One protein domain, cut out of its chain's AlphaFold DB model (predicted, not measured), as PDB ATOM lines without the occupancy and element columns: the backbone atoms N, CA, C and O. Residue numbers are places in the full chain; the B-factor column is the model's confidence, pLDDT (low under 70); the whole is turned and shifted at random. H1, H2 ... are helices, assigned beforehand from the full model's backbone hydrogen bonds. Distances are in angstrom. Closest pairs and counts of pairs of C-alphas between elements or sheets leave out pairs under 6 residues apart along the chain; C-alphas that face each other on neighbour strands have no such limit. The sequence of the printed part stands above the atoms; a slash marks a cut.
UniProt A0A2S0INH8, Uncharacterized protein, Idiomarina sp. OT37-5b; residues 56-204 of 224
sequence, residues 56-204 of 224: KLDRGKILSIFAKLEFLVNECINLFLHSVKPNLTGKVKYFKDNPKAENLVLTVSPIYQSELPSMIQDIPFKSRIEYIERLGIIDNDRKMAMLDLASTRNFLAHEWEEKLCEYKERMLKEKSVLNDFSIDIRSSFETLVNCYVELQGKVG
ATOM      1  N   LYS A  56     -35.359   5.486  53.064       87.62
ATOM      2  CA  LYS A  56     -35.018   5.272  54.473       87.62
ATOM      3  C   LYS A  56     -33.832   4.315  54.562       87.62
ATOM      4  O   LYS A  56     -33.703   3.438  53.706       87.62
ATOM      5  N   LEU A  57     -33.004   4.479  55.591       88.19
ATOM      6  CA  LEU A  57     -31.955   3.518  55.909       88.19
ATOM      7  C   LEU A  57     -32.623   2.211  56.351       88.19
ATOM      8  O   LEU A  57     -33.351   2.181  57.339       88.19
ATOM      9  N   ASP A  58     -32.448   1.169  55.546       89.19
ATOM     10  CA  ASP A  58     -33.027  -0.153  55.764       89.19
ATOM     11  C   ASP A  58     -32.023  -1.187  55.253       89.19
ATOM     12  O   ASP A  58     -31.903  -1.414  54.043       89.19
ATOM     13  N   ARG A  59     -31.259  -1.775  56.182       89.94
ATOM     14  CA  ARG A  59     -30.205  -2.750  55.877       89.94
ATOM     15  C   ARG A  59     -30.700  -3.878  54.972       89.94
ATOM     16  O   ARG A  59     -30.052  -4.183  53.973       89.94
ATOM     17  N   GLY A  60     -31.848  -4.479  55.287       89.94
ATOM     18  CA  GLY A  60     -32.393  -5.606  54.527       89.94
ATOM     19  C   GLY A  60     -32.717  -5.224  53.083       89.94
ATOM     20  O   GLY A  60     -32.326  -5.923  52.144       89.94
ATOM     21  N   LYS A  61     -33.360  -4.066  52.891       88.75
ATOM     22  CA  LYS A  61     -33.653  -3.535  51.556       88.75
ATOM     23  C   LYS A  61     -32.378  -3.217  50.776       88.75
ATOM     24  O   LYS A  61     -32.285  -3.589  49.609       88.75
ATOM     25  N   ILE A  62     -31.398  -2.567  51.407       90.56
ATOM     26  CA  ILE A  62     -30.125  -2.218  50.762       90.56
ATOM     27  C   ILE A  62     -29.394  -3.489  50.319       90.56
ATOM     28  O   ILE A  62     -29.050  -3.614  49.145       90.56
ATOM     29  N   LEU A  63     -29.230  -4.477  51.204       91.88
ATOM     30  CA  LEU A  63     -28.568  -5.741  50.866       91.88
ATOM     31  C   LEU A  63     -29.290  -6.490  49.734       91.88
ATOM     32  O   LEU A  63     -28.639  -7.022  48.834       91.88
ATOM     33  N   SER A  64     -30.628  -6.475  49.712       89.38
ATOM     34  CA  SER A  64     -31.399  -7.061  48.609       89.38
ATOM     35  C   SER A  64     -31.172  -6.345  47.272       89.38
ATOM     36  O   SER A  64     -31.163  -7.005  46.232       89.38
ATOM     37  N   ILE A  65     -31.005  -5.020  47.278       89.38
ATOM     38  CA  ILE A  65     -30.683  -4.242  46.072       89.38
ATOM     39  C   ILE A  65     -29.275  -4.598  45.580       89.38
ATOM     40  O   ILE A  65     -29.086  -4.837  44.387       89.38
ATOM     41  N   PHE A  66     -28.300  -4.717  46.482       91.62
ATOM     42  CA  PHE A  66     -26.941  -5.108  46.106       91.62
ATOM     43  C   PHE A  66     -26.847  -6.528  45.555       91.62
ATOM     44  O   PHE A  66     -26.110  -6.739  44.600       91.62
ATOM     45  N   ALA A  67     -27.639  -7.480  46.056       90.31
ATOM     46  CA  ALA A  67     -27.697  -8.819  45.469       90.31
ATOM     47  C   ALA A  67     -28.096  -8.783  43.978       90.31
ATOM     48  O   ALA A  67     -27.542  -9.518  43.161       90.31
ATOM     49  N   LYS A  68     -29.022  -7.888  43.607       88.38
ATOM     50  CA  LYS A  68     -29.412  -7.658  42.208       88.38
ATOM     51  C   LYS A  68     -28.307  -6.956  41.406       88.38
ATOM     52  O   LYS A  68     -28.080  -7.319  40.256       88.38
ATOM     53  N   LEU A  69     -27.612  -5.986  42.005       90.94
ATOM     54  CA  LEU A  69     -26.505  -5.270  41.358       90.94
ATOM     55  C   LEU A  69     -25.342  -6.222  41.054       90.94
ATOM     56  O   LEU A  69     -24.815  -6.237  39.947       90.94
ATOM     57  N   GLU A  70     -24.983  -7.061  42.022       92.62
ATOM     58  CA  GLU A  70     -23.955  -8.089  41.879       92.62
ATOM     59  C   GLU A  70     -24.301  -9.118  40.815       92.62
ATOM     60  O   GLU A  70     -23.430  -9.512  40.040       92.62
ATOM     61  N   PHE A  71     -25.565  -9.541  40.771       89.81
ATOM     62  CA  PHE A  71     -26.055 -10.404  39.710       89.81
ATOM     63  C   PHE A  71     -25.847  -9.749  38.341       89.81
ATOM     64  O   PHE A  71     -25.274 -10.376  37.456       89.81
ATOM     65  N   LEU A  72     -26.236  -8.482  38.179       90.00
ATOM     66  CA  LEU A  72     -26.113  -7.778  36.905       90.00
ATOM     67  C   LEU A  72     -24.650  -7.601  36.473       90.00
ATOM     68  O   LEU A  72     -24.330  -7.831  35.311       90.00
ATOM     69  N   VAL A  73     -23.742  -7.279  37.402       93.19
ATOM     70  CA  VAL A  73     -22.295  -7.235  37.121       93.19
ATOM     71  C   VAL A  73     -21.783  -8.594  36.637       93.19
ATOM     72  O   VAL A  73     -21.036  -8.652  35.660       93.19
ATOM     73  N   ASN A  74     -22.211  -9.689  37.272       90.69
ATOM     74  CA  ASN A  74     -21.827 -11.036  36.846       90.69
ATOM     75  C   ASN A  74     -22.341 -11.355  35.445       90.69
ATOM     76  O   ASN A  74     -21.596 -11.909  34.638       90.69
ATOM     77  N   GLU A  75     -23.588 -10.991  35.150       87.50
ATOM     78  CA  GLU A  75     -24.166 -11.194  33.825       87.50
ATOM     79  C   GLU A  75     -23.454 -10.349  32.763       87.50
ATOM     80  O   GLU A  75     -23.169 -10.872  31.692       87.50
ATOM     81  N   CYS A  76     -23.070  -9.100  33.052       89.94
ATOM     82  CA  CYS A  76     -22.266  -8.289  32.131       89.94
ATOM     83  C   CYS A  76     -20.930  -8.964  31.790       89.94
ATOM     84  O   CYS A  76     -20.556  -9.031  30.621       89.94
ATOM     85  N   ILE A  77     -20.225  -9.503  32.794       86.88
ATOM     86  CA  ILE A  77     -18.972 -10.241  32.575       86.88
ATOM     87  C   ILE A  77     -19.232 -11.482  31.717       86.88
ATOM     88  O   ILE A  77     -18.553 -11.695  30.713       86.88
ATOM     89  N   ASN A  78     -20.222 -12.289  32.101       82.00
ATOM     90  CA  ASN A  78     -20.577 -13.524  31.408       82.00
ATOM     91  C   ASN A  78     -20.923 -13.262  29.932       82.00
ATOM     92  O   ASN A  78     -20.401 -13.910  29.025       82.00
ATOM     93  N   LEU A  79     -21.758 -12.256  29.682       81.00
ATOM     94  CA  LEU A  79     -22.226 -11.908  28.350       81.00
ATOM     95  C   LEU A  79     -21.121 -11.302  27.485       81.00
ATOM     96  O   LEU A  79     -21.000 -11.656  26.313       81.00
ATOM     97  N   PHE A  80     -20.268 -10.453  28.066       82.50
ATOM     98  CA  PHE A  80     -19.084  -9.951  27.375       82.50
ATOM     99  C   PHE A  80     -18.207 -11.111  26.898       82.50
ATOM    100  O   PHE A  80     -17.840 -11.161  25.724       82.50
ATOM    101  N   LEU A  81     -17.921 -12.079  27.772       76.94
ATOM    102  CA  LEU A  81     -17.119 -13.250  27.422       76.94
ATOM    103  C   LEU A  81     -17.742 -14.077  26.285       76.94
ATOM    104  O   LEU A  81     -17.011 -14.557  25.417       76.94
ATOM    105  N   HIS A  82     -19.072 -14.187  26.243       72.50
ATOM    106  CA  HIS A  82     -19.788 -14.824  25.136       72.50
ATOM    107  C   HIS A  82     -19.746 -14.021  23.832       72.50
ATOM    108  O   HIS A  82     -19.622 -14.616  22.763       72.50
ATOM    109  N   SER A  83     -19.786 -12.689  23.906       70.31
ATOM    110  CA  SER A  83     -19.716 -11.815  22.726       70.31
ATOM    111  C   SER A  83     -18.366 -11.885  22.003       70.31
ATOM    112  O   SER A  83     -18.318 -11.835  20.778       70.31
ATOM    113  N   VAL A  84     -17.260 -12.057  22.738       68.00
ATOM    114  CA  VAL A  84     -15.907 -12.106  22.150       68.00
ATOM    115  C   VAL A  84     -15.490 -13.501  21.680       68.00
ATOM    116  O   VAL A  84     -14.561 -13.629  20.884       68.00
ATOM    117  N   LYS A  85     -16.146 -14.560  22.170       63.62
ATOM    118  CA  LYS A  85     -15.877 -15.956  21.802       63.62
ATOM    119  C   LYS A  85     -17.209 -16.741  21.770       63.62
ATOM    120  O   LYS A  85     -17.552 -17.394  22.754       63.62
ATOM    121  N   PRO A  86     -17.967 -16.699  20.656       51.16
ATOM    122  CA  PRO A  86     -19.308 -17.298  20.567       51.16
ATOM    123  C   PRO A  86     -19.328 -18.841  20.519       51.16
ATOM    124  O   PRO A  86     -20.337 -19.444  20.868       51.16
ATOM    125  N   ASN A  87     -18.210 -19.496  20.175       46.88
ATOM    126  CA  ASN A  87     -18.108 -20.958  20.015       46.88
ATOM    127  C   ASN A  87     -17.237 -21.614  21.101       46.88
ATOM    128  O   ASN A  87     -16.225 -22.249  20.805       46.88
ATOM    129  N   LEU A  88     -17.584 -21.435  22.377       50.38
ATOM    130  CA  LEU A  88     -16.806 -21.992  23.490       50.38
ATOM    131  C   LEU A  88     -17.332 -23.357  23.949       50.38
ATOM    132  O   LEU A  88     -17.757 -23.548  25.088       50.38
ATOM    133  N   THR A  89     -17.261 -24.351  23.066       41.53
ATOM    134  CA  THR A  89     -17.422 -25.756  23.449       41.53
ATOM    135  C   THR A  89     -16.100 -26.292  23.983       41.53
ATOM    136  O   THR A  89     -15.271 -26.836  23.266       41.53
ATOM    137  N   GLY A  90     -15.899 -26.161  25.295       45.56
ATOM    138  CA  GLY A  90     -14.866 -26.916  25.996       45.56
ATOM    139  C   GLY A  90     -13.985 -26.076  26.892       45.56
ATOM    140  O   GLY A  90     -14.423 -25.128  27.528       45.56
ATOM    141  N   LYS A  91     -12.745 -26.527  26.979       36.97
ATOM    142  CA  LYS A  91     -11.730 -26.062  27.890       36.97
ATOM    143  C   LYS A  91     -11.157 -24.718  27.369       36.97
ATOM    144  O   LYS A  91     -10.308 -24.725  26.483       36.97
ATOM    145  N   VAL A  92     -11.552 -23.570  27.946       43.09
ATOM    146  CA  VAL A  92     -11.112 -22.224  27.497       43.09
ATOM    147  C   VAL A  92     -10.160 -21.545  28.482       43.09
ATOM    148  O   VAL A  92     -10.508 -21.345  29.643       43.09
ATOM    149  N   LYS A  93      -8.980 -21.115  28.009       44.03
ATOM    150  CA  LYS A  93      -8.164 -20.121  28.726       44.03
ATOM    151  C   LYS A  93      -8.803 -18.760  28.526       44.03
ATOM    152  O   LYS A  93      -8.565 -18.081  27.525       44.03
ATOM    153  N   TYR A  94      -9.661 -18.382  29.452       46.00
ATOM    154  CA  TYR A  94     -10.042 -16.990  29.553       46.00
ATOM    155  C   TYR A  94      -8.793 -16.186  29.983       46.00
ATOM    156  O   TYR A  94      -7.864 -16.738  30.573       46.00
ATOM    157  N   PHE A  95      -8.736 -14.895  29.656       51.66
ATOM    158  CA  PHE A  95      -7.732 -13.954  30.190       51.66
ATOM    159  C   PHE A  95      -6.283 -14.040  29.657       51.66
ATOM    160  O   PHE A  95      -5.523 -13.120  29.929       51.66
ATOM    161  N   LYS A  96      -5.881 -15.047  28.859       39.88
ATOM    162  CA  LYS A  96      -4.505 -15.106  28.298       39.88
ATOM    163  C   LYS A  96      -4.247 -14.094  27.164       39.88
ATOM    164  O   LYS A  96      -3.119 -13.644  27.004       39.88
ATOM    165  N   ASP A  97      -5.289 -13.721  26.420       39.97
ATOM    166  CA  ASP A  97      -5.168 -12.891  25.208       39.97
ATOM    167  C   ASP A  97      -5.769 -11.477  25.372       39.97
ATOM    168  O   ASP A  97      -5.942 -10.765  24.388       39.97
ATOM    169  N   ASN A  98      -6.138 -11.068  26.597       44.16
ATOM    170  CA  ASN A  98      -6.644  -9.718  26.873       44.16
ATOM    171  C   ASN A  98      -5.611  -8.935  27.709       44.16
ATOM    172  O   ASN A  98      -5.546  -9.152  28.920       44.16
ATOM    173  N   PRO A  99      -4.849  -7.999  27.102       46.06
ATOM    174  CA  PRO A  99      -3.804  -7.231  27.789       46.06
ATOM    175  C   PRO A  99      -4.314  -6.443  29.003       46.06
ATOM    176  O   PRO A  99      -3.555  -6.110  29.904       46.06
ATOM    177  N   LYS A 100      -5.619  -6.141  29.061       42.16
ATOM    178  CA  LYS A 100      -6.234  -5.389  30.165       42.16
ATOM    179  C   LYS A 100      -6.640  -6.270  31.356       42.16
ATOM    180  O   LYS A 100      -7.087  -5.749  32.376       42.16
ATOM    181  N   ALA A 101      -6.504  -7.593  31.251       40.28
ATOM    182  CA  ALA A 101      -6.976  -8.562  32.243       40.28
ATOM    183  C   ALA A 101      -5.853  -9.380  32.916       40.28
ATOM    184  O   ALA A 101      -6.150 -10.350  33.612       40.28
ATOM    185  N   GLU A 102      -4.585  -8.985  32.753       38.53
ATOM    186  CA  GLU A 102      -3.396  -9.756  33.172       38.53
ATOM    187  C   GLU A 102      -3.374 -10.176  34.655       38.53
ATOM    188  O   GLU A 102      -2.809 -11.213  34.983       38.53
ATOM    189  N   ASN A 103      -4.045  -9.439  35.549       40.00
ATOM    190  CA  ASN A 103      -4.083  -9.747  36.989       40.00
ATOM    191  C   ASN A 103      -5.322 -10.547  37.438       40.00
ATOM    192  O   ASN A 103      -5.488 -10.808  38.625       40.00
ATOM    193  N   LEU A 104      -6.206 -10.920  36.508       44.38
ATOM    194  CA  LEU A 104      -7.452 -11.661  36.756       44.38
ATOM    195  C   LEU A 104      -7.450 -12.998  36.009       44.38
ATOM    196  O   LEU A 104      -8.483 -13.457  35.527       44.38
ATOM    197  N   VAL A 105      -6.276 -13.629  35.903       44.75
ATOM    198  CA  VAL A 105      -6.140 -14.976  35.344       44.75
ATOM    199  C   VAL A 105      -6.966 -15.934  36.201       44.75
ATOM    200  O   VAL A 105      -6.482 -16.470  37.198       44.75
ATOM    201  N   LEU A 106      -8.218 -16.179  35.804       46.00
ATOM    202  CA  LEU A 106      -8.984 -17.331  36.263       46.00
ATOM    203  C   LEU A 106      -8.328 -18.556  35.631       46.00
ATOM    204  O   LEU A 106      -8.767 -19.091  34.623       46.00
ATOM    205  N   THR A 107      -7.221 -18.962  36.238       43.44
ATOM    206  CA  THR A 107      -6.478 -20.195  36.010       43.44
ATOM    207  C   THR A 107      -5.867 -20.421  34.619       43.44
ATOM    208  O   THR A 107      -6.407 -20.143  33.556       43.44
ATOM    209  N   VAL A 108      -4.689 -21.045  34.646       43.09
ATOM    210  CA  VAL A 108      -3.984 -21.615  33.483       43.09
ATOM    211  C   VAL A 108      -4.718 -22.832  32.898       43.09
ATOM    212  O   VAL A 108      -4.318 -23.363  31.855       43.09
ATOM    213  N   SER A 109      -5.776 -23.267  33.583       41.84
ATOM    214  CA  SER A 109      -6.610 -24.402  33.244       41.84
ATOM    215  C   SER A 109      -7.856 -23.932  32.529       41.84
ATOM    216  O   SER A 109      -8.346 -22.833  32.776       41.84
ATOM    217  N   PRO A 110      -8.381 -24.746  31.625       49.72
ATOM    218  CA  PRO A 110      -9.402 -24.225  30.769       49.72
ATOM    219  C   PRO A 110     -10.787 -24.492  31.395       49.72
ATOM    220  O   PRO A 110     -11.003 -25.563  31.961       49.72
ATOM    221  N   ILE A 111     -11.694 -23.523  31.299       53.94
ATOM    222  CA  ILE A 111     -12.939 -23.464  32.088       53.94
ATOM    223  C   ILE A 111     -14.137 -23.908  31.246       53.94
ATOM    224  O   ILE A 111     -14.232 -23.511  30.080       53.94
ATOM    225  N   TYR A 112     -15.057 -24.690  31.819       57.66
ATOM    226  CA  TYR A 112     -16.336 -24.995  31.173       57.66
ATOM    227  C   TYR A 112     -17.322 -23.824  31.316       57.66
ATOM    228  O   TYR A 112     -17.421 -23.200  32.367       57.66
ATOM    229  N   GLN A 113     -18.132 -23.559  30.284       62.62
ATOM    230  CA  GLN A 113     -19.171 -22.513  30.317       62.62
ATOM    231  C   GLN A 113     -20.124 -22.637  31.521       62.62
ATOM    232  O   GLN A 113     -20.545 -21.629  32.079       62.62
ATOM    233  N   SER A 114     -20.438 -23.862  31.948       64.81
ATOM    234  CA  SER A 114     -21.269 -24.137  33.126       64.81
ATOM    235  C   SER A 114     -20.615 -23.724  34.451       64.81
ATOM    236  O   SER A 114     -21.319 -23.437  35.414       64.81
ATOM    237  N   GLU A 115     -19.283 -23.674  34.508       69.56
ATOM    238  CA  GLU A 115     -18.505 -23.301  35.697       69.56
ATOM    239  C   GLU A 115     -18.283 -21.786  35.780       69.56
ATOM    240  O   GLU A 115     -18.140 -21.236  36.873       69.56
ATOM    241  N   LEU A 116     -18.310 -21.097  34.632       74.06
ATOM    242  CA  LEU A 116     -18.010 -19.672  34.516       74.06
ATOM    243  C   LEU A 116     -18.814 -18.791  35.494       74.06
ATOM    244  O   LEU A 116     -18.197 -17.946  36.146       74.06
ATOM    245  N   PRO A 117     -20.136 -18.975  35.697       77.94
ATOM    246  CA  PRO A 117     -20.867 -18.149  36.651       77.94
ATOM    247  C   PRO A 117     -20.414 -18.334  38.103       77.94
ATOM    248  O   PRO A 117     -20.376 -17.352  38.842       77.94
ATOM    249  N   SER A 118     -20.062 -19.563  38.505       77.62
ATOM    250  CA  SER A 118     -19.522 -19.835  39.845       77.62
ATOM    251  C   SER A 118     -18.170 -19.154  40.009       77.62
ATOM    252  O   SER A 118     -17.958 -18.430  40.972       77.62
ATOM    253  N   MET A 119     -17.296 -19.297  39.013       78.56
ATOM    254  CA  MET A 119     -15.963 -18.704  39.052       78.56
ATOM    255  C   MET A 119     -16.002 -17.176  39.079       78.56
ATOM    256  O   MET A 119     -15.220 -16.561  39.794       78.56
ATOM    257  N   ILE A 120     -16.918 -16.549  38.331       82.75
ATOM    258  CA  ILE A 120     -17.133 -15.097  38.408       82.75
ATOM    259  C   ILE A 120     -17.610 -14.714  39.814       82.75
ATOM    260  O   ILE A 120     -17.146 -13.721  40.367       82.75
ATOM    261  N   GLN A 121     -18.531 -15.484  40.397       83.56
ATOM    262  CA  GLN A 121     -19.076 -15.208  41.725       83.56
ATOM    263  C   GLN A 121     -18.028 -15.328  42.843       83.56
ATOM    264  O   GLN A 121     -18.107 -14.563  43.805       83.56
ATOM    265  N   ASP A 122     -17.040 -16.214  42.694       82.12
ATOM    266  CA  ASP A 122     -15.924 -16.374  43.636       82.12
ATOM    267  C   ASP A 122     -14.974 -15.161  43.642       82.12
ATOM    268  O   ASP A 122     -14.241 -14.938  44.609       82.12
ATOM    269  N   ILE A 123     -15.004 -14.326  42.595       82.12
ATOM    270  CA  ILE A 123     -14.246 -13.073  42.551       82.12
ATOM    271  C   ILE A 123     -14.903 -12.052  43.501       82.12
ATOM    272  O   ILE A 123     -16.106 -11.768  43.378       82.12
ATOM    273  N   PRO A 124     -14.131 -11.405  44.401       85.94
ATOM    274  CA  PRO A 124     -14.642 -10.339  45.255       85.94
ATOM    275  C   PRO A 124     -15.372  -9.257  44.456       85.94
ATOM    276  O   PRO A 124     -14.919  -8.836  43.391       85.94
ATOM    277  N   PHE A 125     -16.500  -8.763  44.978       90.19
ATOM    278  CA  PHE A 125     -17.365  -7.849  44.223       90.19
ATOM    279  C   PHE A 125     -16.641  -6.587  43.729       90.19
ATOM    280  O   PHE A 125     -16.792  -6.211  42.570       90.19
ATOM    281  N   LYS A 126     -15.785  -5.978  44.560       89.38
ATOM    282  CA  LYS A 126     -14.967  -4.821  44.157       89.38
ATOM    283  C   LYS A 126     -14.051  -5.138  42.967       89.38
ATOM    284  O   LYS A 126     -13.988  -4.360  42.024       89.38
ATOM    285  N   SER A 127     -13.425  -6.314  42.958       84.69
ATOM    286  CA  SER A 127     -12.585  -6.764  41.841       84.69
ATOM    287  C   SER A 127     -13.401  -7.015  40.569       84.69
ATOM    288  O   SER A 127     -12.924  -6.728  39.476       84.69
ATOM    289  N   ARG A 128     -14.652  -7.483  40.689       91.06
ATOM    290  CA  ARG A 128     -15.574  -7.579  39.543       91.06
ATOM    291  C   ARG A 128     -15.926  -6.203  38.965       91.06
ATOM    292  O   ARG A 128     -15.996  -6.077  37.748       91.06
ATOM    293  N   ILE A 129     -16.111  -5.185  39.812       93.56
ATOM    294  CA  ILE A 129     -16.367  -3.792  39.386       93.56
ATOM    295  C   ILE A 129     -15.170  -3.234  38.610       93.56
ATOM    296  O   ILE A 129     -15.337  -2.707  37.514       93.56
ATOM    297  N   GLU A 130     -13.956  -3.385  39.143       87.25
ATOM    298  CA  GLU A 130     -12.739  -2.996  38.421       87.25
ATOM    299  C   GLU A 130     -12.624  -3.724  37.083       87.25
ATOM    300  O   GLU A 130     -12.206  -3.149  36.082       87.25
ATOM    301  N   TYR A 131     -13.014  -4.997  37.050       85.06
ATOM    302  CA  TYR A 131     -12.913  -5.789  35.842       85.06
ATOM    303  C   TYR A 131     -13.844  -5.296  34.730       85.06
ATOM    304  O   TYR A 131     -13.394  -5.133  33.598       85.06
ATOM    305  N   ILE A 132     -15.114  -5.011  35.032       90.81
ATOM    306  CA  ILE A 132     -16.050  -4.505  34.017       90.81
ATOM    307  C   ILE A 132     -15.649  -3.122  33.480       90.81
ATOM    308  O   ILE A 132     -15.918  -2.830  32.317       90.81
ATOM    309  N   GLU A 133     -14.945  -2.302  34.267       92.19
ATOM    310  CA  GLU A 133     -14.343  -1.056  33.773       92.19
ATOM    311  C   GLU A 133     -13.190  -1.332  32.800       92.19
ATOM    312  O   GLU A 133     -13.183  -0.805  31.690       92.19
ATOM    313  N   ARG A 134     -12.273  -2.250  33.132       83.94
ATOM    314  CA  ARG A 134     -11.172  -2.637  32.227       83.94
ATOM    315  C   ARG A 134     -11.661  -3.244  30.912       83.94
ATOM    316  O   ARG A 134     -11.001  -3.097  29.880       83.94
ATOM    317  N   LEU A 135     -12.811  -3.919  30.944       83.62
ATOM    318  CA  LEU A 135     -13.502  -4.423  29.756       83.62
ATOM    319  C   LEU A 135     -14.155  -3.316  28.911       83.62
ATOM    320  O   LEU A 135     -14.590  -3.592  27.794       83.62
ATOM    321  N   GLY A 136     -14.217  -2.080  29.411       87.06
ATOM    322  CA  GLY A 136     -14.885  -0.955  28.760       87.06
ATOM    323  C   GLY A 136     -16.410  -1.037  28.817       87.06
ATOM    324  O   GLY A 136     -17.073  -0.426  27.986       87.06
ATOM    325  N   ILE A 137     -16.971  -1.814  29.752       90.94
ATOM    326  CA  ILE A 137     -18.426  -1.925  29.946       90.94
ATOM    327  C   ILE A 137     -18.945  -0.688  30.680       90.94
ATOM    328  O   ILE A 137     -20.028  -0.204  30.374       90.94
ATOM    329  N   ILE A 138     -18.171  -0.178  31.639       95.06
ATOM    330  CA  ILE A 138     -18.443   1.070  32.356       95.06
ATOM    331  C   ILE A 138     -17.220   1.987  32.280       95.06
ATOM    332  O   ILE A 138     -16.107   1.515  32.046       95.06
ATOM    333  N   ASP A 139     -17.425   3.283  32.503       94.81
ATOM    334  CA  ASP A 139     -16.344   4.259  32.624       94.81
ATOM    335  C   ASP A 139     -15.758   4.320  34.050       94.81
ATOM    336  O   ASP A 139     -16.233   3.681  34.999       94.81
ATOM    337  N   ASN A 140     -14.683   5.098  34.195       94.25
ATOM    338  CA  ASN A 140     -13.987   5.262  35.465       94.25
ATOM    339  C   ASN A 140     -14.859   5.941  36.534       94.25
ATOM    340  O   ASN A 140     -14.775   5.569  37.705       94.25
ATOM    341  N   ASP A 141     -15.703   6.898  36.154       95.44
ATOM    342  CA  ASP A 141     -16.556   7.626  37.097       95.44
ATOM    343  C   ASP A 141     -17.612   6.693  37.695       95.44
ATOM    344  O   ASP A 141     -17.791   6.627  38.917       95.44
ATOM    345  N   ARG A 142     -18.237   5.865  36.851       95.81
ATOM    346  CA  ARG A 142     -19.159   4.814  37.275       95.81
ATOM    347  C   ARG A 142     -18.461   3.773  38.140       95.81
ATOM    348  O   ARG A 142     -19.036   3.354  39.145       95.81
ATOM    349  N   LYS A 143     -17.233   3.375  37.795       96.00
ATOM    350  CA  LYS A 143     -16.422   2.470  38.625       96.00
ATOM    351  C   LYS A 143     -16.233   3.046  40.028       96.00
ATOM    352  O   LYS A 143     -16.501   2.342  40.999       96.00
ATOM    353  N   MET A 144     -15.817   4.309  40.150       96.88
ATOM    354  CA  MET A 144     -15.611   4.954  41.453       96.88
ATOM    355  C   MET A 144     -16.905   4.996  42.273       96.88
ATOM    356  O   MET A 144     -16.911   4.535  43.414       96.88
ATOM    357  N   ALA A 145     -18.020   5.414  41.666       95.88
ATOM    358  CA  ALA A 145     -19.324   5.411  42.331       95.88
ATOM    359  C   ALA A 145     -19.708   4.008  42.838       95.88
ATOM    360  O   ALA A 145     -20.113   3.836  43.986       95.88
ATOM    361  N   MET A 146     -19.529   2.971  42.015       96.69
ATOM    362  CA  MET A 146     -19.826   1.591  42.405       96.69
ATOM    363  C   MET A 146     -18.903   1.052  43.509       96.69
ATOM    364  O   MET A 146     -19.349   0.241  44.324       96.69
ATOM    365  N   LEU A 147     -17.642   1.485  43.571       95.94
ATOM    366  CA  LEU A 147     -16.717   1.113  44.647       95.94
ATOM    367  C   LEU A 147     -17.099   1.759  45.987       95.94
ATOM    368  O   LEU A 147     -17.023   1.083  47.022       95.94
ATOM    369  N   ASP A 148     -17.567   3.008  45.973       96.81
ATOM    370  CA  ASP A 148     -18.123   3.668  47.161       96.81
ATOM    371  C   ASP A 148     -19.353   2.904  47.664       96.81
ATOM    372  O   ASP A 148     -19.419   2.502  48.829       96.81
ATOM    373  N   LEU A 149     -20.280   2.592  46.753       96.00
ATOM    374  CA  LEU A 149     -21.465   1.782  47.034       96.00
ATOM    375  C   LEU A 149     -21.106   0.412  47.630       96.00
ATOM    376  O   LEU A 149     -21.678   0.000  48.642       96.00
ATOM    377  N   ALA A 150     -20.139  -0.293  47.039       94.88
ATOM    378  CA  ALA A 150     -19.690  -1.598  47.517       94.88
ATOM    379  C   ALA A 150     -19.063  -1.527  48.919       94.88
ATOM    380  O   ALA A 150     -19.209  -2.464  49.706       94.88
ATOM    381  N   SER A 151     -18.383  -0.427  49.250       93.50
ATOM    382  CA  SER A 151     -17.815  -0.202  50.586       93.50
ATOM    383  C   SER A 151     -18.916  -0.052  51.634       93.50
ATOM    384  O   SER A 151     -18.910  -0.777  52.628       93.50
ATOM    385  N   THR A 152     -19.914   0.789  51.357       93.75
ATOM    386  CA  THR A 152     -21.099   0.965  52.209       93.75
ATOM    387  C   THR A 152     -21.871  -0.348  52.384       93.75
ATOM    388  O   THR A 152     -22.214  -0.731  53.500       93.75
ATOM    389  N   ARG A 153     -22.085  -1.111  51.302       93.06
ATOM    390  CA  ARG A 153     -22.705  -2.447  51.363       93.06
ATOM    391  C   ARG A 153     -21.933  -3.403  52.258       93.06
ATOM    392  O   ARG A 153     -22.555  -4.126  53.028       93.06
ATOM    393  N   ASN A 154     -20.606  -3.449  52.137       91.38
ATOM    394  CA  ASN A 154     -19.780  -4.350  52.939       91.38
ATOM    395  C   ASN A 154     -19.871  -4.011  54.426       91.38
ATOM    396  O   ASN A 154     -20.052  -4.924  55.227       91.38
ATOM    397  N   PHE A 155     -19.845  -2.726  54.786       92.88
ATOM    398  CA  PHE A 155     -20.095  -2.304  56.164       92.88
ATOM    399  C   PHE A 155     -21.462  -2.805  56.646       92.88
ATOM    400  O   PHE A 155     -21.547  -3.529  57.632       92.88
ATOM    401  N   LEU A 156     -22.531  -2.526  55.891       91.88
ATOM    402  CA  LEU A 156     -23.885  -2.988  56.223       91.88
ATOM    403  C   LEU A 156     -24.019  -4.516  56.267       91.88
ATOM    404  O   LEU A 156     -24.936  -5.028  56.901       91.88
ATOM    405  N   ALA A 157     -23.168  -5.275  55.583       88.88
ATOM    406  CA  ALA A 157     -23.204  -6.732  55.627       88.88
ATOM    407  C   ALA A 157     -22.576  -7.286  56.916       88.88
ATOM    408  O   ALA A 157     -23.104  -8.255  57.460       88.88
ATOM    409  N   HIS A 158     -21.503  -6.666  57.410       86.62
ATOM    410  CA  HIS A 158     -20.683  -7.199  58.504       86.62
ATOM    411  C   HIS A 158     -20.954  -6.556  59.864       86.62
ATOM    412  O   HIS A 158     -20.838  -7.232  60.884       86.62
ATOM    413  N   GLU A 159     -21.385  -5.298  59.886       87.31
ATOM    414  CA  GLU A 159     -21.583  -4.547  61.120       87.31
ATOM    415  C   GLU A 159     -23.026  -4.628  61.628       87.31
ATOM    416  O   GLU A 159     -23.998  -4.695  60.864       87.31
ATOM    417  N   TRP A 160     -23.172  -4.623  62.954       74.94
ATOM    418  CA  TRP A 160     -24.479  -4.647  63.620       74.94
ATOM    419  C   TRP A 160     -25.108  -3.253  63.704       74.94
ATOM    420  O   TRP A 160     -26.329  -3.119  63.604       74.94
ATOM    421  N   GLU A 161     -24.287  -2.211  63.845       85.44
ATOM    422  CA  GLU A 161     -24.740  -0.830  64.001       85.44
ATOM    423  C   GLU A 161     -24.805  -0.091  62.656       85.44
ATOM    424  O   GLU A 161     -23.914   0.669  62.286       85.44
ATOM    425  N   GLU A 162     -25.918  -0.243  61.933       78.56
ATOM    426  CA  GLU A 162     -26.150   0.438  60.642       78.56
ATOM    427  C   GLU A 162     -26.027   1.974  60.714       78.56
ATOM    428  O   GLU A 162     -25.725   2.629  59.719       78.56
ATOM    429  N   LYS A 163     -26.222   2.557  61.904       79.25
ATOM    430  CA  LYS A 163     -26.114   4.004  62.151       79.25
ATOM    431  C   LYS A 163     -24.687   4.537  62.058       79.25
ATOM    432  O   LYS A 163     -24.544   5.757  61.971       79.25
ATOM    433  N   LEU A 164     -23.685   3.660  62.120       87.19
ATOM    434  CA  LEU A 164     -22.270   3.986  61.944       87.19
ATOM    435  C   LEU A 164     -21.818   3.857  60.486       87.19
ATOM    436  O   LEU A 164     -20.678   4.167  60.171       87.19
ATOM    437  N   CYS A 165     -22.700   3.406  59.592       91.50
ATOM    438  CA  CYS A 165     -22.347   3.229  58.198       91.50
ATOM    439  C   CYS A 165     -22.090   4.576  57.524       91.50
ATOM    440  O   CYS A 165     -22.909   5.497  57.609       91.50
ATOM    441  N   GLU A 166     -20.998   4.644  56.776       94.00
ATOM    442  CA  GLU A 166     -20.616   5.809  55.993       94.00
ATOM    443  C   GLU A 166     -20.797   5.568  54.493       94.00
ATOM    444  O   GLU A 166     -20.781   4.438  53.987       94.00
ATOM    445  N   TYR A 167     -20.969   6.668  53.778       96.38
ATOM    446  CA  TYR A 167     -20.951   6.738  52.332       96.38
ATOM    447  C   TYR A 167     -20.227   8.020  51.913       96.38
ATOM    448  O   TYR A 167     -20.652   9.120  52.275       96.38
ATOM    449  N   LYS A 168     -19.116   7.870  51.177       94.62
ATOM    450  CA  LYS A 168     -18.202   8.970  50.816       94.62
ATOM    451  C   LYS A 168     -17.815   9.813  52.043       94.62
ATOM    452  O   LYS A 168     -18.036  11.022  52.051       94.62
ATOM    453  N   GLU A 169     -17.336   9.140  53.097       93.12
ATOM    454  CA  GLU A 169     -16.865   9.739  54.366       93.12
ATOM    455  C   GLU A 169     -17.931  10.531  55.150       93.12
ATOM    456  O   GLU A 169     -17.623  11.294  56.063       93.12
ATOM    457  N   ARG A 170     -19.213  10.373  54.798       95.56
ATOM    458  CA  ARG A 170     -20.344  11.016  55.479       95.56
ATOM    459  C   ARG A 170     -21.310   9.966  56.002       95.56
ATOM    460  O   ARG A 170     -21.466   8.898  55.412       95.56
ATOM    461  N   MET A 171     -22.003  10.271  57.095       95.31
ATOM    462  CA  MET A 171     -22.883   9.307  57.755       95.31
ATOM    463  C   MET A 171     -24.104   8.989  56.886       95.31
ATOM    464  O   MET A 171     -24.924   9.861  56.607       95.31
ATOM    465  N   LEU A 172     -24.299   7.717  56.528       94.25
ATOM    466  CA  LEU A 172     -25.386   7.283  55.641       94.25
ATOM    467  C   LEU A 172     -26.784   7.582  56.210       94.25
ATOM    468  O   LEU A 172     -27.743   7.745  55.460       94.25
ATOM    469  N   LYS A 173     -26.918   7.670  57.540       92.25
ATOM    470  CA  LYS A 173     -28.181   8.019  58.215       92.25
ATOM    471  C   LYS A 173     -28.661   9.446  57.917       92.25
ATOM    472  O   LYS A 173     -29.829   9.749  58.157       92.25
ATOM    473  N   GLU A 174     -27.778  10.335  57.464       94.50
ATOM    474  CA  GLU A 174     -28.140  11.705  57.110       94.50
ATOM    475  C   GLU A 174     -28.985  11.716  55.834       94.50
ATOM    476  O   GLU A 174     -28.650  11.074  54.842       94.50
ATOM    477  N   LYS A 175     -30.095  12.463  55.835       92.62
ATOM    478  CA  LYS A 175     -31.076  12.431  54.737       92.62
ATOM    479  C   LYS A 175     -30.475  12.814  53.381       92.62
ATOM    480  O   LYS A 175     -30.828  12.205  52.375       92.62
ATOM    481  N   SER A 176     -29.599  13.817  53.348       95.06
ATOM    482  CA  SER A 176     -28.884  14.233  52.134       95.06
ATOM    483  C   SER A 176     -27.948  13.134  51.634       95.06
ATOM    484  O   SER A 176     -27.995  12.789  50.461       95.06
ATOM    485  N   VAL A 177     -27.170  12.522  52.528       95.50
ATOM    486  CA  VAL A 177     -26.229  11.442  52.195       95.50
ATOM    487  C   VAL A 177     -26.965  10.195  51.703       95.50
ATOM    488  O   VAL A 177     -26.564   9.599  50.709       95.50
ATOM    489  N   LEU A 178     -28.080   9.826  52.342       93.62
ATOM    490  CA  LEU A 178     -28.932   8.722  51.896       93.62
ATOM    491  C   LEU A 178     -29.530   8.984  50.509       93.62
ATOM    492  O   LEU A 178     -29.654   8.062  49.702       93.62
ATOM    493  N   ASN A 179     -29.903  10.233  50.228       93.31
ATOM    494  CA  ASN A 179     -30.399  10.631  48.918       93.31
ATOM    495  C   ASN A 179     -29.301  10.517  47.850       93.31
ATOM    496  O   ASN A 179     -29.544   9.900  46.816       93.31
ATOM    497  N   ASP A 180     -28.094  11.020  48.127       94.62
ATOM    498  CA  ASP A 180     -26.931  10.877  47.239       94.62
ATOM    499  C   ASP A 180     -26.632   9.392  46.968       94.62
ATOM    500  O   ASP A 180     -26.517   8.965  45.822       94.62
ATOM    501  N   PHE A 181     -26.606   8.575  48.024       94.88
ATOM    502  CA  PHE A 181     -26.432   7.127  47.935       94.88
ATOM    503  C   PHE A 181     -27.507   6.463  47.063       94.88
ATOM    504  O   PHE A 181     -27.197   5.631  46.210       94.88
ATOM    505  N   SER A 182     -28.779   6.837  47.242       92.25
ATOM    506  CA  SER A 182     -29.876   6.301  46.435       92.25
ATOM    507  C   SER A 182     -29.765   6.701  44.962       92.25
ATOM    508  O   SER A 182     -30.127   5.896  44.101       92.25
ATOM    509  N   ILE A 183     -29.293   7.914  44.663       92.12
ATOM    510  CA  ILE A 183     -29.058   8.390  43.292       92.12
ATOM    511  C   ILE A 183     -27.926   7.590  42.642       92.12
ATOM    512  O   ILE A 183     -28.077   7.121  41.511       92.12
ATOM    513  N   ASP A 184     -26.825   7.365  43.358       94.06
ATOM    514  CA  ASP A 184     -25.688   6.602  42.841       94.06
ATOM    515  C   ASP A 184     -26.049   5.131  42.610       94.06
ATOM    516  O   ASP A 184     -25.681   4.566  41.576       94.06
ATOM    517  N   ILE A 185     -26.826   4.510  43.507       92.50
ATOM    518  CA  ILE A 185     -27.353   3.151  43.297       92.50
ATOM    519  C   ILE A 185     -28.213   3.100  42.045       92.50
ATOM    520  O   ILE A 185     -28.005   2.236  41.191       92.50
ATOM    521  N   ARG A 186     -29.185   4.011  41.939       90.38
ATOM    522  CA  ARG A 186     -30.126   4.034  40.821       90.38
ATOM    523  C   ARG A 186     -29.402   4.229  39.498       90.38
ATOM    524  O   ARG A 186     -29.599   3.435  38.584       90.38
ATOM    525  N   SER A 187     -28.544   5.239  39.418       91.44
ATOM    526  CA  SER A 187     -27.795   5.527  38.201       91.44
ATOM    527  C   SER A 187     -26.842   4.385  37.840       91.44
ATOM    528  O   SER A 187     -26.710   4.064  36.665       91.44
ATOM    529  N   SER A 188     -26.241   3.701  38.823       92.50
ATOM    530  CA  SER A 188     -25.383   2.539  38.551       92.50
ATOM    531  C   SER A 188     -26.177   1.355  38.009       92.50
ATOM    532  O   SER A 188     -25.719   0.681  37.089       92.50
ATOM    533  N   PHE A 189     -27.385   1.131  38.531       90.06
ATOM    534  CA  PHE A 189     -28.319   0.152  37.981       90.06
ATOM    535  C   PHE A 189     -28.699   0.475  36.539       90.06
ATOM    536  O   PHE A 189     -28.575  -0.386  35.675       90.06
ATOM    537  N   GLU A 190     -29.148   1.703  36.283       88.31
ATOM    538  CA  GLU A 190     -29.577   2.149  34.954       88.31
ATOM    539  C   GLU A 190     -28.429   2.040  33.940       88.31
ATOM    540  O   GLU A 190     -28.614   1.464  32.868       88.31
ATOM    541  N   THR A 191     -27.220   2.492  34.301       91.31
ATOM    542  CA  THR A 191     -26.028   2.339  33.457       91.31
ATOM    543  C   THR A 191     -25.751   0.870  33.147       91.31
ATOM    544  O   THR A 191     -25.653   0.513  31.978       91.31
ATOM    545  N   LEU A 192     -25.676  -0.003  34.156       91.56
ATOM    546  CA  LEU A 192     -25.373  -1.418  33.922       91.56
ATOM    547  C   LEU A 192     -26.431  -2.127  33.079       91.56
ATOM    548  O   LEU A 192     -26.076  -2.986  32.280       91.56
ATOM    549  N   VAL A 193     -27.712  -1.788  33.243       88.81
ATOM    550  CA  VAL A 193     -28.787  -2.350  32.416       88.81
ATOM    551  C   VAL A 193     -28.596  -1.953  30.959       88.81
ATOM    552  O   VAL A 193     -28.665  -2.816  30.088       88.81
ATOM    553  N   ASN A 194     -28.302  -0.681  30.690       89.31
ATOM    554  CA  ASN A 194     -28.066  -0.210  29.328       89.31
ATOM    555  C   ASN A 194     -26.846  -0.902  28.709       89.31
ATOM    556  O   ASN A 194     -26.946  -1.468  27.622       89.31
ATOM    557  N   CYS A 195     -25.731  -0.966  29.442       90.69
ATOM    558  CA  CYS A 195     -24.532  -1.679  29.005       90.69
ATOM    559  C   CYS A 195     -24.818  -3.167  28.741       90.69
ATOM    560  O   CYS A 195     -24.330  -3.735  27.765       90.69
ATOM    561  N   TYR A 196     -25.631  -3.806  29.586       89.62
ATOM    562  CA  TYR A 196     -26.044  -5.192  29.398       89.62
ATOM    563  C   TYR A 196     -26.847  -5.382  28.107       89.62
ATOM    564  O   TYR A 196     -26.551  -6.284  27.327       89.62
ATOM    565  N   VAL A 197     -27.838  -4.521  27.858       87.00
ATOM    566  CA  VAL A 197     -28.669  -4.556  26.643       87.00
ATOM    567  C   VAL A 197     -27.817  -4.348  25.385       87.00
ATOM    568  O   VAL A 197     -28.003  -5.045  24.385       87.00
ATOM    569  N   GLU A 198     -26.829  -3.455  25.433       87.94
ATOM    570  CA  GLU A 198     -25.881  -3.267  24.330       87.94
ATOM    571  C   GLU A 198     -25.005  -4.503  24.086       87.94
ATOM    572  O   GLU A 198     -24.779  -4.889  22.937       87.94
ATOM    573  N   LEU A 199     -24.509  -5.142  25.150       85.06
ATOM    574  CA  LEU A 199     -23.744  -6.389  25.053       85.06
ATOM    575  C   LEU A 199     -24.604  -7.534  24.507       85.06
ATOM    576  O   LEU A 199     -24.138  -8.304  23.672       85.06
ATOM    577  N   GLN A 200     -25.869  -7.610  24.918       83.56
ATOM    578  CA  GLN A 200     -26.852  -8.584  24.446       83.56
ATOM    579  C   GLN A 200     -27.053  -8.501  22.936       83.56
ATOM    580  O   GLN A 200     -27.101  -9.534  22.273       83.56
ATOM    581  N   GLY A 201     -27.079  -7.296  22.363       79.06
ATOM    582  CA  GLY A 201     -27.141  -7.112  20.911       79.06
ATOM    583  C   GLY A 201     -25.934  -7.671  20.143       79.06
ATOM    584  O   GLY A 201     -26.037  -7.898  18.940       79.06
ATOM    585  N   LYS A 202     -24.802  -7.912  20.818       79.88
ATOM    586  CA  LYS A 202     -23.557  -8.420  20.216       79.88
ATOM    587  C   LYS A 202     -23.402  -9.936  20.347       79.88
ATOM    588  O   LYS A 202     -22.450 -10.493  19.805       79.88
ATOM    589  N   VAL A 203     -24.288 -10.609  21.081       74.88
ATOM    590  CA  VAL A 203     -24.199 -12.056  21.287       74.88
ATOM    591  C   VAL A 203     -24.902 -12.806  20.163       74.88
ATOM    592  O   VAL A 203     -26.100 -12.647  19.931       74.88
ATOM    593  N   GLY A 204     -24.148 -13.685  19.503       70.75
ATOM    594  CA  GLY A 204     -24.674 -14.681  18.576       70.75
ATOM    595  C   GLY A 204     -25.419 -15.793  19.317       70.75
ATOM    596  O   GLY A 204     -24.872 -16.863  19.581       70.75
TER     597      GLY A 204
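Overview. This is residues 56 to 204 of the 224 residues of an uncharacterized protein of Idiomarina sp. OT37-5b (UniProt A0A2S0INH8). Two long helices, H1 and H5, run side by side as a narrow V that closes toward their last residues, and the hairpin of H3 and H4 packs over one side of this pair, H4 crossing the wider part of the V and touching both long helices. The short H2 packs on H1 beside H3; the long link of residues 85 to 115 loops round the end where H1 finishes, and residues 159 to 174 loop at the opposite end. The printed part has 149 residues with five named helices, in the order H1 to H5, and no named strand; the class is all helix. The whole is compact, with a radius of gyration of the C-alphas of 16.7 A, yet elongated in outline, spanning 50 by 29 by 25 A.

Arrangement. H1, residues 59 to 84, is the hub, touching four other helices. It touches H5, residues 175 to 200, which meets it with residues 189 to 200 alone, the same way at a shallow tilt of 25 degrees; their closest C-alphas, of Cys 76 and Tyr 196, are 5.6 A apart. H3, residues 125 to 134, touches H1 at residues 70 to 77 alone, at a steep tilt of 38 degrees, with the C-alphas of Ile 77 and Ile 132 closest at 6.6 A. H4, residues 140 to 158, touches H1 at residues 59 to 66 alone, the closest C-alphas being those of Arg 59 and Leu 156 at 6.3 A. H3 and H4 form a helical hairpin, opposite ways at a shallow tilt of 7 degrees, with the C-alphas of Lys 126 and Leu 147 closest at 6.2 A. H1, H3 and H4 make a bundle, three helices that touch one another. H4 also touches H5, at a steep tilt of 61 degrees, with the C-alphas of Ala 145 and Asp 184 closest at 6.5 A, while H3 and H5 are apart. H2, residues 116 to 122, forms a helical hairpin with H1, the C-alphas of Asn 74 and Ile 120 being closest at 6.4 A. Every O i to N i+4 pair is within hydrogen-bond range in H2, H3, H4 and H5, and 21 of 22 in H1.

Along the chain. H1 runs 37.8 A from C-alpha 59 at (-30.205, -2.750, 55.877) to C-alpha 84 at (-15.907, -12.106, 22.150). H2 is 9.9 A long, H3 14.5 A and H4 27.0 A. H5 is 37.1 A long and ends with C-alpha 200 at (-26.852, -8.584, 24.446).

Size, cuts and confidence. The C-alphas farthest apart, of Thr 89 and Glu 174, are 51.5 A apart. The printed part has no cut. The links H1 to H2 and H4 to H5 are long. The mean pLDDT of the printed part is 80.1, and residues 84 to 115 are under 70.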